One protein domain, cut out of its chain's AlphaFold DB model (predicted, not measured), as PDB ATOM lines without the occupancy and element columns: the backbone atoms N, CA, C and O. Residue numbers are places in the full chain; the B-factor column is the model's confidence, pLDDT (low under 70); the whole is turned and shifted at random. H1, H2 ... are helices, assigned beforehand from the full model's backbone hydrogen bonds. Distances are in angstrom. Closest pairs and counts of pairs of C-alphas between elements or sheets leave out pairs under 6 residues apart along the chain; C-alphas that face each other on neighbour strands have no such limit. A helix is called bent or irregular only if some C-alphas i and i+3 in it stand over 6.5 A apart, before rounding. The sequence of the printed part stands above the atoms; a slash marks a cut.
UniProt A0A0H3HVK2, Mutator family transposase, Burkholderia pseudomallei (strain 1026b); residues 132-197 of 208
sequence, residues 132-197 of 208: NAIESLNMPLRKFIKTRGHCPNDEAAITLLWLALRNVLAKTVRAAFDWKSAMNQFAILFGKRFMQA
ATOM      1  N   ASN A 132      20.262  15.051 -32.657       65.50
ATOM      2  CA  ASN A 132      21.708  15.267 -32.761       65.50
ATOM      3  C   ASN A 132      22.329  14.668 -34.030       65.50
ATOM      4  O   ASN A 132      23.204  15.291 -34.630       65.50
ATOM      5  N   ALA A 133      21.896  13.483 -34.469       69.69
ATOM      6  CA  ALA A 133      22.460  12.849 -35.661       69.69
ATOM      7  C   ALA A 133      22.166  13.670 -36.930       69.69
ATOM      8  O   ALA A 133      23.061  13.948 -37.725       69.69
ATOM      9  N   ILE A 134      20.928  14.134 -37.083       72.69
ATOM     10  CA  ILE A 134      20.492  14.900 -38.256       72.69
ATOM     11  C   ILE A 134      21.000  16.339 -38.171       72.69
ATOM     12  O   ILE A 134      21.449  16.903 -39.166       72.69
ATOM     13  N   GLU A 135      20.970  16.945 -36.987       73.06
ATOM     14  CA  GLU A 135      21.471  18.303 -36.776       73.06
ATOM     15  C   GLU A 135      22.982  18.401 -36.986       73.06
ATOM     16  O   GLU A 135      23.447  19.351 -37.622       73.06
ATOM     17  N   SER A 136      23.744  17.404 -36.524       75.19
ATOM     18  CA  SER A 136      25.195  17.347 -36.742       75.19
ATOM     19  C   SER A 136      25.566  17.201 -38.219       75.19
ATOM     20  O   SER A 136      26.623  17.688 -38.618       75.19
ATOM     21  N   LEU A 137      24.685  16.618 -39.038       81.06
ATOM     22  CA  LEU A 137      24.814  16.592 -40.494       81.06
ATOM     23  C   LEU A 137      24.388  17.928 -41.125       81.06
ATOM     24  O   LEU A 137      25.116  18.504 -41.935       81.06
ATOM     25  N   ASN A 138      23.227  18.454 -40.732       80.75
ATOM     26  CA  ASN A 138      22.623  19.641 -41.334       80.75
ATOM     27  C   ASN A 138      23.409  20.926 -41.063       80.75
ATOM     28  O   ASN A 138      23.477  21.790 -41.936       80.75
ATOM     29  N   MET A 139      23.999  21.088 -39.877       80.56
ATOM     30  CA  MET A 139      24.705  22.322 -39.521       80.56
ATOM     31  C   MET A 139      25.924  22.578 -40.433       80.56
ATOM     32  O   MET A 139      25.985  23.652 -41.044       80.56
ATOM     33  N   PRO A 140      26.855  21.621 -40.626       81.62
ATOM     34  CA  PRO A 140      27.940  21.775 -41.590       81.62
ATOM     35  C   PRO A 140      27.443  21.983 -43.022       81.62
ATOM     36  O   PRO A 140      27.981  22.842 -43.717       81.62
ATOM     37  N   LEU A 141      26.412  21.248 -43.456       85.25
ATOM     38  CA  LEU A 141      25.849  21.391 -44.802       85.25
ATOM     39  C   LEU A 141      25.317  22.806 -45.049       85.25
ATOM     40  O   LEU A 141      25.692  23.436 -46.037       85.25
ATOM     41  N   ARG A 142      24.527  23.358 -44.116       85.00
ATOM     42  CA  ARG A 142      24.040  24.747 -44.196       85.00
ATOM     43  C   ARG A 142      25.196  25.745 -44.245       85.00
ATOM     44  O   ARG A 142      25.142  26.695 -45.021       85.00
ATOM     45  N   LYS A 143      26.261  25.522 -43.463       85.06
ATOM     46  CA  LYS A 143      27.465  26.371 -43.482       85.06
ATOM     47  C   LYS A 143      28.167  26.334 -44.844       85.06
ATOM     48  O   LYS A 143      28.516  27.390 -45.370       85.06
ATOM     49  N   PHE A 144      28.351  25.147 -45.424       83.12
ATOM     50  CA  PHE A 144      28.946  24.978 -46.755       83.12
ATOM     51  C   PHE A 144      28.137  25.691 -47.841       83.12
ATOM     52  O   PHE A 144      28.715  26.454 -48.615       83.12
ATOM     53  N   ILE A 145      26.816  25.499 -47.858       82.56
ATOM     54  CA  ILE A 145      25.919  26.118 -48.843       82.56
ATOM     55  C   ILE A 145      25.943  27.645 -48.706       82.56
ATOM     56  O   ILE A 145      26.186  28.347 -49.685       82.56
ATOM     57  N   LYS A 146      25.802  28.172 -47.479       82.62
ATOM     58  CA  LYS A 146      25.810  29.623 -47.218       82.62
ATOM     59  C   LYS A 146      27.099  30.310 -47.686       82.62
ATOM     60  O   LYS A 146      27.069  31.475 -48.057       82.62
ATOM     61  N   THR A 147      28.226  29.599 -47.668       81.31
ATOM     62  CA  THR A 147      29.542  30.159 -48.016       81.31
ATOM     63  C   THR A 147      29.773  30.228 -49.531       81.31
ATOM     64  O   THR A 147      30.593  31.018 -49.985       81.31
ATOM     65  N   ARG A 148      29.093  29.393 -50.329       76.81
ATOM     66  CA  ARG A 148      29.404  29.187 -51.756       76.81
ATOM     67  C   ARG A 148      28.563  30.026 -52.729       76.81
ATOM     68  O   ARG A 148      28.972  30.160 -53.876       76.81
ATOM     69  N   GLY A 149      27.463  30.637 -52.283       76.38
ATOM     70  CA  GLY A 149      26.657  31.554 -53.102       76.38
ATOM     71  C   GLY A 149      25.826  30.858 -54.193       76.38
ATOM     72  O   GLY A 149      25.332  29.752 -53.987       76.38
ATOM     73  N   HIS A 150      25.635  31.527 -55.338       82.44
ATOM     74  CA  HIS A 150      24.800  31.051 -56.451       82.44
ATOM     75  C   HIS A 150      25.474  29.906 -57.225       82.44
ATOM     76  O   HIS A 150      26.615  30.033 -57.669       82.44
ATOM     77  N   CYS A 151      24.752  28.804 -57.440       83.12
ATOM     78  CA  CYS A 151      25.217  27.692 -58.272       83.12
ATOM     79  C   CYS A 151      24.769  27.899 -59.733       83.12
ATOM     80  O   CYS A 151      23.605  28.209 -59.957       83.12
ATOM     81  N   PRO A 152      25.652  27.745 -60.734       87.94
ATOM     82  CA  PRO A 152      25.334  28.050 -62.134       87.94
ATOM     83  C   PRO A 152      24.371  27.049 -62.797       87.94
ATOM     84  O   PRO A 152      23.704  27.408 -63.760       87.94
ATOM     85  N   ASN A 153      24.305  25.805 -62.311       91.00
ATOM     86  CA  ASN A 153      23.342  24.787 -62.738       91.00
ATOM     87  C   ASN A 153      23.103  23.750 -61.620       91.00
ATOM     88  O   ASN A 153      23.846  23.705 -60.632       91.00
ATOM     89  N   ASP A 154      22.084  22.908 -61.795       89.81
ATOM     90  CA  ASP A 154      21.682  21.897 -60.808       89.81
ATOM     91  C   ASP A 154      22.766  20.834 -60.575       89.81
ATOM     92  O   ASP A 154      23.007  20.428 -59.438       89.81
ATOM     93  N   GLU A 155      23.496  20.437 -61.618       91.75
ATOM     94  CA  GLU A 155      24.599  19.469 -61.515       91.75
ATOM     95  C   GLU A 155      25.740  19.982 -60.623       91.75
ATOM     96  O   GLU A 155      26.305  19.246 -59.805       91.75
ATOM     97  N   ALA A 156      26.056  21.275 -60.716       87.56
ATOM     98  CA  ALA A 156      27.027  21.930 -59.851       87.56
ATOM     99  C   ALA A 156      26.531  21.968 -58.399       87.56
ATOM    100  O   ALA A 156      27.324  21.742 -57.482       87.56
ATOM    101  N   ALA A 157      25.230  22.190 -58.180       88.00
ATOM    102  CA  ALA A 157      24.628  22.163 -56.847       88.00
ATOM    103  C   ALA A 157      24.669  20.756 -56.224       88.00
ATOM    104  O   ALA A 157      25.081  20.606 -55.070       88.00
ATOM    105  N   ILE A 158      24.327  19.714 -56.990       91.00
ATOM    106  CA  ILE A 158      24.402  18.308 -56.555       91.00
ATOM    107  C   ILE A 158      25.846  17.929 -56.219       91.00
ATOM    108  O   ILE A 158      26.119  17.388 -55.146       91.00
ATOM    109  N   THR A 159      26.789  18.267 -57.100       90.31
ATOM    110  CA  THR A 159      28.219  18.002 -56.884       90.31
ATOM    111  C   THR A 159      28.729  18.696 -55.621       90.31
ATOM    112  O   THR A 159      29.470  18.109 -54.829       90.31
ATOM    113  N   LEU A 160      28.304  19.938 -55.386       88.06
ATOM    114  CA  LEU A 160      28.669  20.706 -54.201       88.06
ATOM    115  C   LEU A 160      28.103  20.091 -52.917       88.06
ATOM    116  O   LEU A 160      28.828  19.976 -51.925       88.06
ATOM    117  N   LEU A 161      26.842  19.651 -52.941       88.88
ATOM    118  CA  LEU A 161      26.217  18.948 -51.821       88.88
ATOM    119  C   LEU A 161      26.946  17.634 -51.518       88.88
ATOM    120  O   LEU A 161      27.243  17.346 -50.358       88.88
ATOM    121  N   TRP A 162      27.298  16.871 -52.553       90.44
ATOM    122  CA  TRP A 162      28.061  15.634 -52.412       90.44
ATOM    123  C   TRP A 162      29.442  15.874 -51.787       90.44
ATOM    124  O   TRP A 162      29.825  15.178 -50.845       90.44
ATOM    125  N   LEU A 163      30.177  16.898 -52.240       90.25
ATOM    126  CA  LEU A 163      31.469  17.271 -51.654       90.25
ATOM    127  C   LEU A 163      31.335  17.671 -50.180       90.25
ATOM    128  O   LEU A 163      32.170  17.289 -49.356       90.25
ATOM    129  N   ALA A 164      30.282  18.416 -49.836       88.25
ATOM    130  CA  ALA A 164      30.004  18.801 -48.458       88.25
ATOM    131  C   ALA A 164      29.704  17.573 -47.583       88.25
ATOM    132  O   ALA A 164      30.299  17.431 -46.514       88.25
ATOM    133  N   LEU A 165      28.861  16.649 -48.060       89.62
ATOM    134  CA  LEU A 165      28.566  15.384 -47.381       89.62
ATOM    135  C   LEU A 165      29.829  14.551 -47.162       89.62
ATOM    136  O   LEU A 165      30.091  14.119 -46.040       89.62
ATOM    137  N   ARG A 166      30.657  14.385 -48.198       89.12
ATOM    138  CA  ARG A 166      31.921  13.641 -48.106       89.12
ATOM    139  C   ARG A 166      32.843  14.216 -47.031       89.12
ATOM    140  O   ARG A 166      33.411  13.466 -46.243       89.12
ATOM    141  N   ASN A 167      32.952  15.542 -46.954       87.12
ATOM    142  CA  ASN A 167      33.770  16.215 -45.943       87.12
ATOM    143  C   ASN A 167      33.222  16.047 -44.517       87.12
ATOM    144  O   ASN A 167      34.001  16.017 -43.564       87.12
ATOM    145  N   VAL A 168      31.899  15.965 -44.348       84.88
ATOM    146  CA  VAL A 168      31.277  15.695 -43.042       84.88
ATOM    147  C   VAL A 168      31.531  14.253 -42.617       84.88
ATOM    148  O   VAL A 168      31.956  14.027 -41.489       84.88
ATOM    149  N   LEU A 169      31.330  13.298 -43.527       83.75
ATOM    150  CA  LEU A 169      31.491  11.867 -43.259       83.75
ATOM    151  C   LEU A 169      32.951  11.444 -43.049       83.75
ATOM    152  O   LEU A 169      33.201  10.449 -42.380       83.75
ATOM    153  N   ALA A 170      33.917  12.203 -43.573       84.25
ATOM    154  CA  ALA A 170      35.339  11.977 -43.313       84.25
ATOM    155  C   ALA A 170      35.742  12.257 -41.851       84.25
ATOM    156  O   ALA A 170      36.823  11.859 -41.421       84.25
ATOM    157  N   LYS A 171      34.904  12.958 -41.076       80.00
ATOM    158  CA  LYS A 171      35.151  13.202 -39.652       80.00
ATOM    159  C   LYS A 171      34.673  12.011 -38.833       80.00
ATOM    160  O   LYS A 171      33.580  11.501 -39.055       80.00
ATOM    161  N   THR A 172      35.450  11.621 -37.826       68.31
ATOM    162  CA  THR A 172      35.044  10.576 -36.881       68.31
ATOM    163  C   THR A 172      33.771  10.990 -36.146       68.31
ATOM    164  O   THR A 172      33.765  11.948 -35.371       68.31
ATOM    165  N   VAL A 173      32.690  10.248 -36.378       69.50
ATOM    166  CA  VAL A 173      31.414  10.419 -35.679       69.50
ATOM    167  C   VAL A 173      31.423   9.524 -34.442       69.50
ATOM    168  O   VAL A 173      31.762   8.344 -34.525       69.50
ATOM    169  N   ARG A 174      31.069  10.068 -33.271       69.19
ATOM    170  CA  ARG A 174      30.863   9.232 -32.079       69.19
ATOM    171  C   ARG A 174      29.636   8.353 -32.284       69.19
ATOM    172  O   ARG A 174      28.635   8.809 -32.832       69.19
ATOM    173  N   ALA A 175      29.702   7.118 -31.797       68.31
ATOM    174  CA  ALA A 175      28.530   6.256 -31.748       68.31
ATOM    175  C   ALA A 175      27.394   6.948 -30.978       68.31
ATOM    176  O   ALA A 175      27.644   7.651 -29.994       68.31
ATOM    177  N   ALA A 176      26.156   6.741 -31.432       70.00
ATOM    178  CA  ALA A 176      24.986   7.250 -30.738       70.00
ATOM    179  C   ALA A 176      24.960   6.729 -29.292       70.00
ATOM    180  O   ALA A 176      25.317   5.578 -29.015       70.00
ATOM    181  N   PHE A 177      24.544   7.594 -28.370       69.00
ATOM    182  CA  PHE A 177      24.325   7.214 -26.979       69.00
ATOM    183  C   PHE A 177      23.308   6.060 -26.918       69.00
ATOM    184  O   PHE A 177      22.355   6.042 -27.693       69.00
ATOM    185  N   ASP A 178      23.549   5.069 -26.057       78.25
ATOM    186  CA  ASP A 178      22.731   3.851 -25.915       78.25
ATOM    187  C   ASP A 178      22.577   2.959 -27.162       78.25
ATOM    188  O   ASP A 178      21.784   2.016 -27.155       78.25
ATOM    189  N   TRP A 179      23.391   3.155 -28.208       83.12
ATOM    190  CA  TRP A 179      23.295   2.362 -29.441       83.12
ATOM    191  C   TRP A 179      23.360   0.846 -29.212       83.12
ATOM    192  O   TRP A 179      22.624   0.092 -29.841       83.12
ATOM    193  N   LYS A 180      24.192   0.383 -28.270       86.25
ATOM    194  CA  LYS A 180      24.284  -1.045 -27.914       86.25
ATOM    195  C   LYS A 180      22.968  -1.593 -27.346       86.25
ATOM    196  O   LYS A 180      22.588  -2.713 -27.666       86.25
ATOM    197  N   SER A 181      22.274  -0.807 -26.525       87.62
ATOM    198  CA  SER A 181      20.996  -1.196 -25.921       87.62
ATOM    199  C   SER A 181      19.899  -1.282 -26.984       87.62
ATOM    200  O   SER A 181      19.206  -2.295 -27.066       87.62
ATOM    201  N   ALA A 182      19.824  -0.288 -27.874       87.38
ATOM    202  CA  ALA A 182      18.928  -0.327 -29.029       87.38
ATOM    203  C   ALA A 182      19.224  -1.528 -29.944       87.38
ATOM    204  O   ALA A 182      18.306  -2.206 -30.397       87.38
ATOM    205  N   MET A 183      20.505  -1.837 -30.171       85.69
ATOM    206  CA  MET A 183      20.929  -2.970 -30.997       85.69
ATOM    207  C   MET A 183      20.418  -4.311 -30.465       85.69
ATOM    208  O   MET A 183      19.959  -5.147 -31.241       85.69
ATOM    209  N   ASN A 184      20.467  -4.508 -29.146       89.88
ATOM    210  CA  ASN A 184      19.945  -5.719 -28.520       89.88
ATOM    211  C   ASN A 184      18.432  -5.849 -28.747       89.88
ATOM    212  O   ASN A 184      17.962  -6.927 -29.102       89.88
ATOM    213  N   GLN A 185      17.682  -4.746 -28.637       89.69
ATOM    214  CA  GLN A 185      16.246  -4.744 -28.936       89.69
ATOM    215  C   GLN A 185      15.961  -5.030 -30.418       89.69
ATOM    216  O   GLN A 185      15.073  -5.819 -30.736       89.69
ATOM    217  N   PHE A 186      16.750  -4.471 -31.342       87.00
ATOM    218  CA  PHE A 186      16.635  -4.801 -32.766       87.00
ATOM    219  C   PHE A 186      16.891  -6.285 -33.048       87.00
ATOM    220  O   PHE A 186      16.201  -6.873 -33.882       87.00
ATOM    221  N   ALA A 187      17.851  -6.903 -32.358       87.12
ATOM    222  CA  ALA A 187      18.129  -8.329 -32.500       87.12
ATOM    223  C   ALA A 187      16.948  -9.197 -32.032       87.12
ATOM    224  O   ALA A 187      16.650 -10.201 -32.676       87.12
ATOM    225  N   ILE A 188      16.249  -8.793 -30.965       88.12
ATOM    226  CA  ILE A 188      15.046  -9.482 -30.471       88.12
ATOM    227  C   ILE A 188      13.892  -9.334 -31.472       88.12
ATOM    228  O   ILE A 188      13.293 -10.328 -31.873       88.12
ATOM    229  N   LEU A 189      13.613  -8.108 -31.930       86.00
ATOM    230  CA  LEU A 189      12.474  -7.818 -32.811       86.00
ATOM    231  C   LEU A 189      12.649  -8.353 -34.242       86.00
ATOM    232  O   LEU A 189      11.677  -8.761 -34.874       86.00
ATOM    233  N   PHE A 190      13.877  -8.347 -34.776       84.75
ATOM    234  CA  PHE A 190      14.150  -8.629 -36.193       84.75
ATOM    235  C   PHE A 190      15.099  -9.812 -36.437       84.75
ATOM    236  O   PHE A 190      15.585  -9.969 -37.560       84.75
ATOM    237  N   GLY A 191      15.349 -10.649 -35.421       83.25
ATOM    238  CA  GLY A 191      16.314 -11.763 -35.366       83.25
ATOM    239  C   GLY A 191      16.893 -12.257 -36.697       83.25
ATOM    240  O   GLY A 191      18.065 -12.017 -36.983       83.25
ATOM    241  N   LYS A 192      16.084 -12.913 -37.543       78.12
ATOM    242  CA  LYS A 192      16.550 -13.477 -38.829       78.12
ATOM    243  C   LYS A 192      17.144 -12.421 -39.776       78.12
ATOM    244  O   LYS A 192      18.228 -12.629 -40.312       78.12
ATOM    245  N   ARG A 193      16.477 -11.273 -39.952       78.44
ATOM    246  CA  ARG A 193      16.957 -10.168 -40.809       78.44
ATOM    247  C   ARG A 193      18.185  -9.489 -40.211       78.44
ATOM    248  O   ARG A 193      19.095  -9.107 -40.942       78.44
ATOM    249  N   PHE A 194      18.213  -9.365 -38.888       76.50
ATOM    250  CA  PHE A 194      19.317  -8.745 -38.168       76.50
ATOM    251  C   PHE A 194      20.611  -9.563 -38.300       76.50
ATOM    252  O   PHE A 194      21.663  -9.026 -38.643       76.50
ATOM    253  N   MET A 195      20.527 -10.881 -38.106       72.44
ATOM    254  CA  MET A 195      21.672 -11.787 -38.223       72.44
ATOM    255  C   MET A 195      22.162 -11.928 -39.667       72.44
ATOM    256  O   MET A 195      23.369 -11.975 -39.888       72.44
ATOM    257  N   GLN A 196      21.259 -11.913 -40.652       70.19
ATOM    258  CA  GLN A 196      21.626 -11.936 -42.071       70.19
ATOM    259  C   GLN A 196      22.399 -10.676 -42.492       70.19
ATOM    260  O   GLN A 196      23.399 -10.782 -43.194       70.19
ATOM    261  N   ALA A 197      22.003  -9.495 -42.004       65.81
ATOM    262  CA  ALA A 197      22.724  -8.243 -42.256       65.81
ATOM    263  C   ALA A 197      24.114  -8.202 -41.593       65.81
ATOM    264  O   ALA A 197      25.023  -7.554 -42.107       65.81
TER     265      ALA A 197
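Overview. This is residues 132 to 197 of the 208 residues of the protein "Mutator family transposase" of Burkholderia pseudomallei (strain 1026b) (UniProt A0A0H3HVK2). Two helices, H1 and H2, make a slanted pair at one end of an extended shape, with H2 folding back so that its later part crosses H1, while a third helix, H3, sits away from both at the other end. A short link joins H2 to H3, and H3 is sharply kinked, its last residues turning off like a hook. The printed part has 66 residues with three named helices, in the order H1, H2, H3, and no named strand; the class is all helix. The whole is extended, with a radius of gyration of the C-alphas of 17.4 A, and its C-alphas span 50 by 23 by 16 A.

Along the chain. H1 is residues 132 to 148, 24.8 A from its first C-alpha at (21.708, 15.267, -32.761) to its last. It is neither bent nor irregular, but only just: C-alphas 137 and 140 are 6.2 A apart. A tight link of 5 residues leads to H2, residues 154 to 169, which begins with C-alpha 154 at (21.682, 21.897, -60.808) and is 22.5 A long. After a short link of 9 residues comes H3, residues 179 to 197, the longest helix by residues, 16.6 A from first to last C-alpha. H3 is irregular: C-alphas 189 and 192 are 9.2 A apart, and it has a kink of 118 degrees near residue 191. Its last C-alpha, that of Ala 197, is at (22.724, -8.243, -42.256).

Arrangement. H1 and H2 touch, with 9 pairs of C-alphas within 8 A. H2 touches H1 with residues 161 to 168 alone. Their closest C-alphas are those of Leu 141 and Ala 164, 6.1 A apart. Their lines stand at a steep tilt of 48 degrees, and they run opposite ways. Their centres are 11.3 A apart. H3 touches no helix and is apart from H1 and from H2. In H2 every O i to N i+4 pair is within hydrogen-bond range; in H1 it is 12 of 13 pairs and in H3 13 of 15.

Size, cuts and confidence. The two C-alphas farthest apart are those of Pro 152 and Ile 188, at 50.2 A, while the first and last printed C-alphas, of Asn 132 and Ala 197, are 25.4 A apart. Residues 177 to 182, of which 179 to 182 belong to H3, stand free, and so do residues 188 to 193 of H3. The printed part has no cut, and neither link is long. The mean pLDDT of the printed part is 81.9; it is under 70 at residues 132 to 133, 172 to 175, 177 and 197.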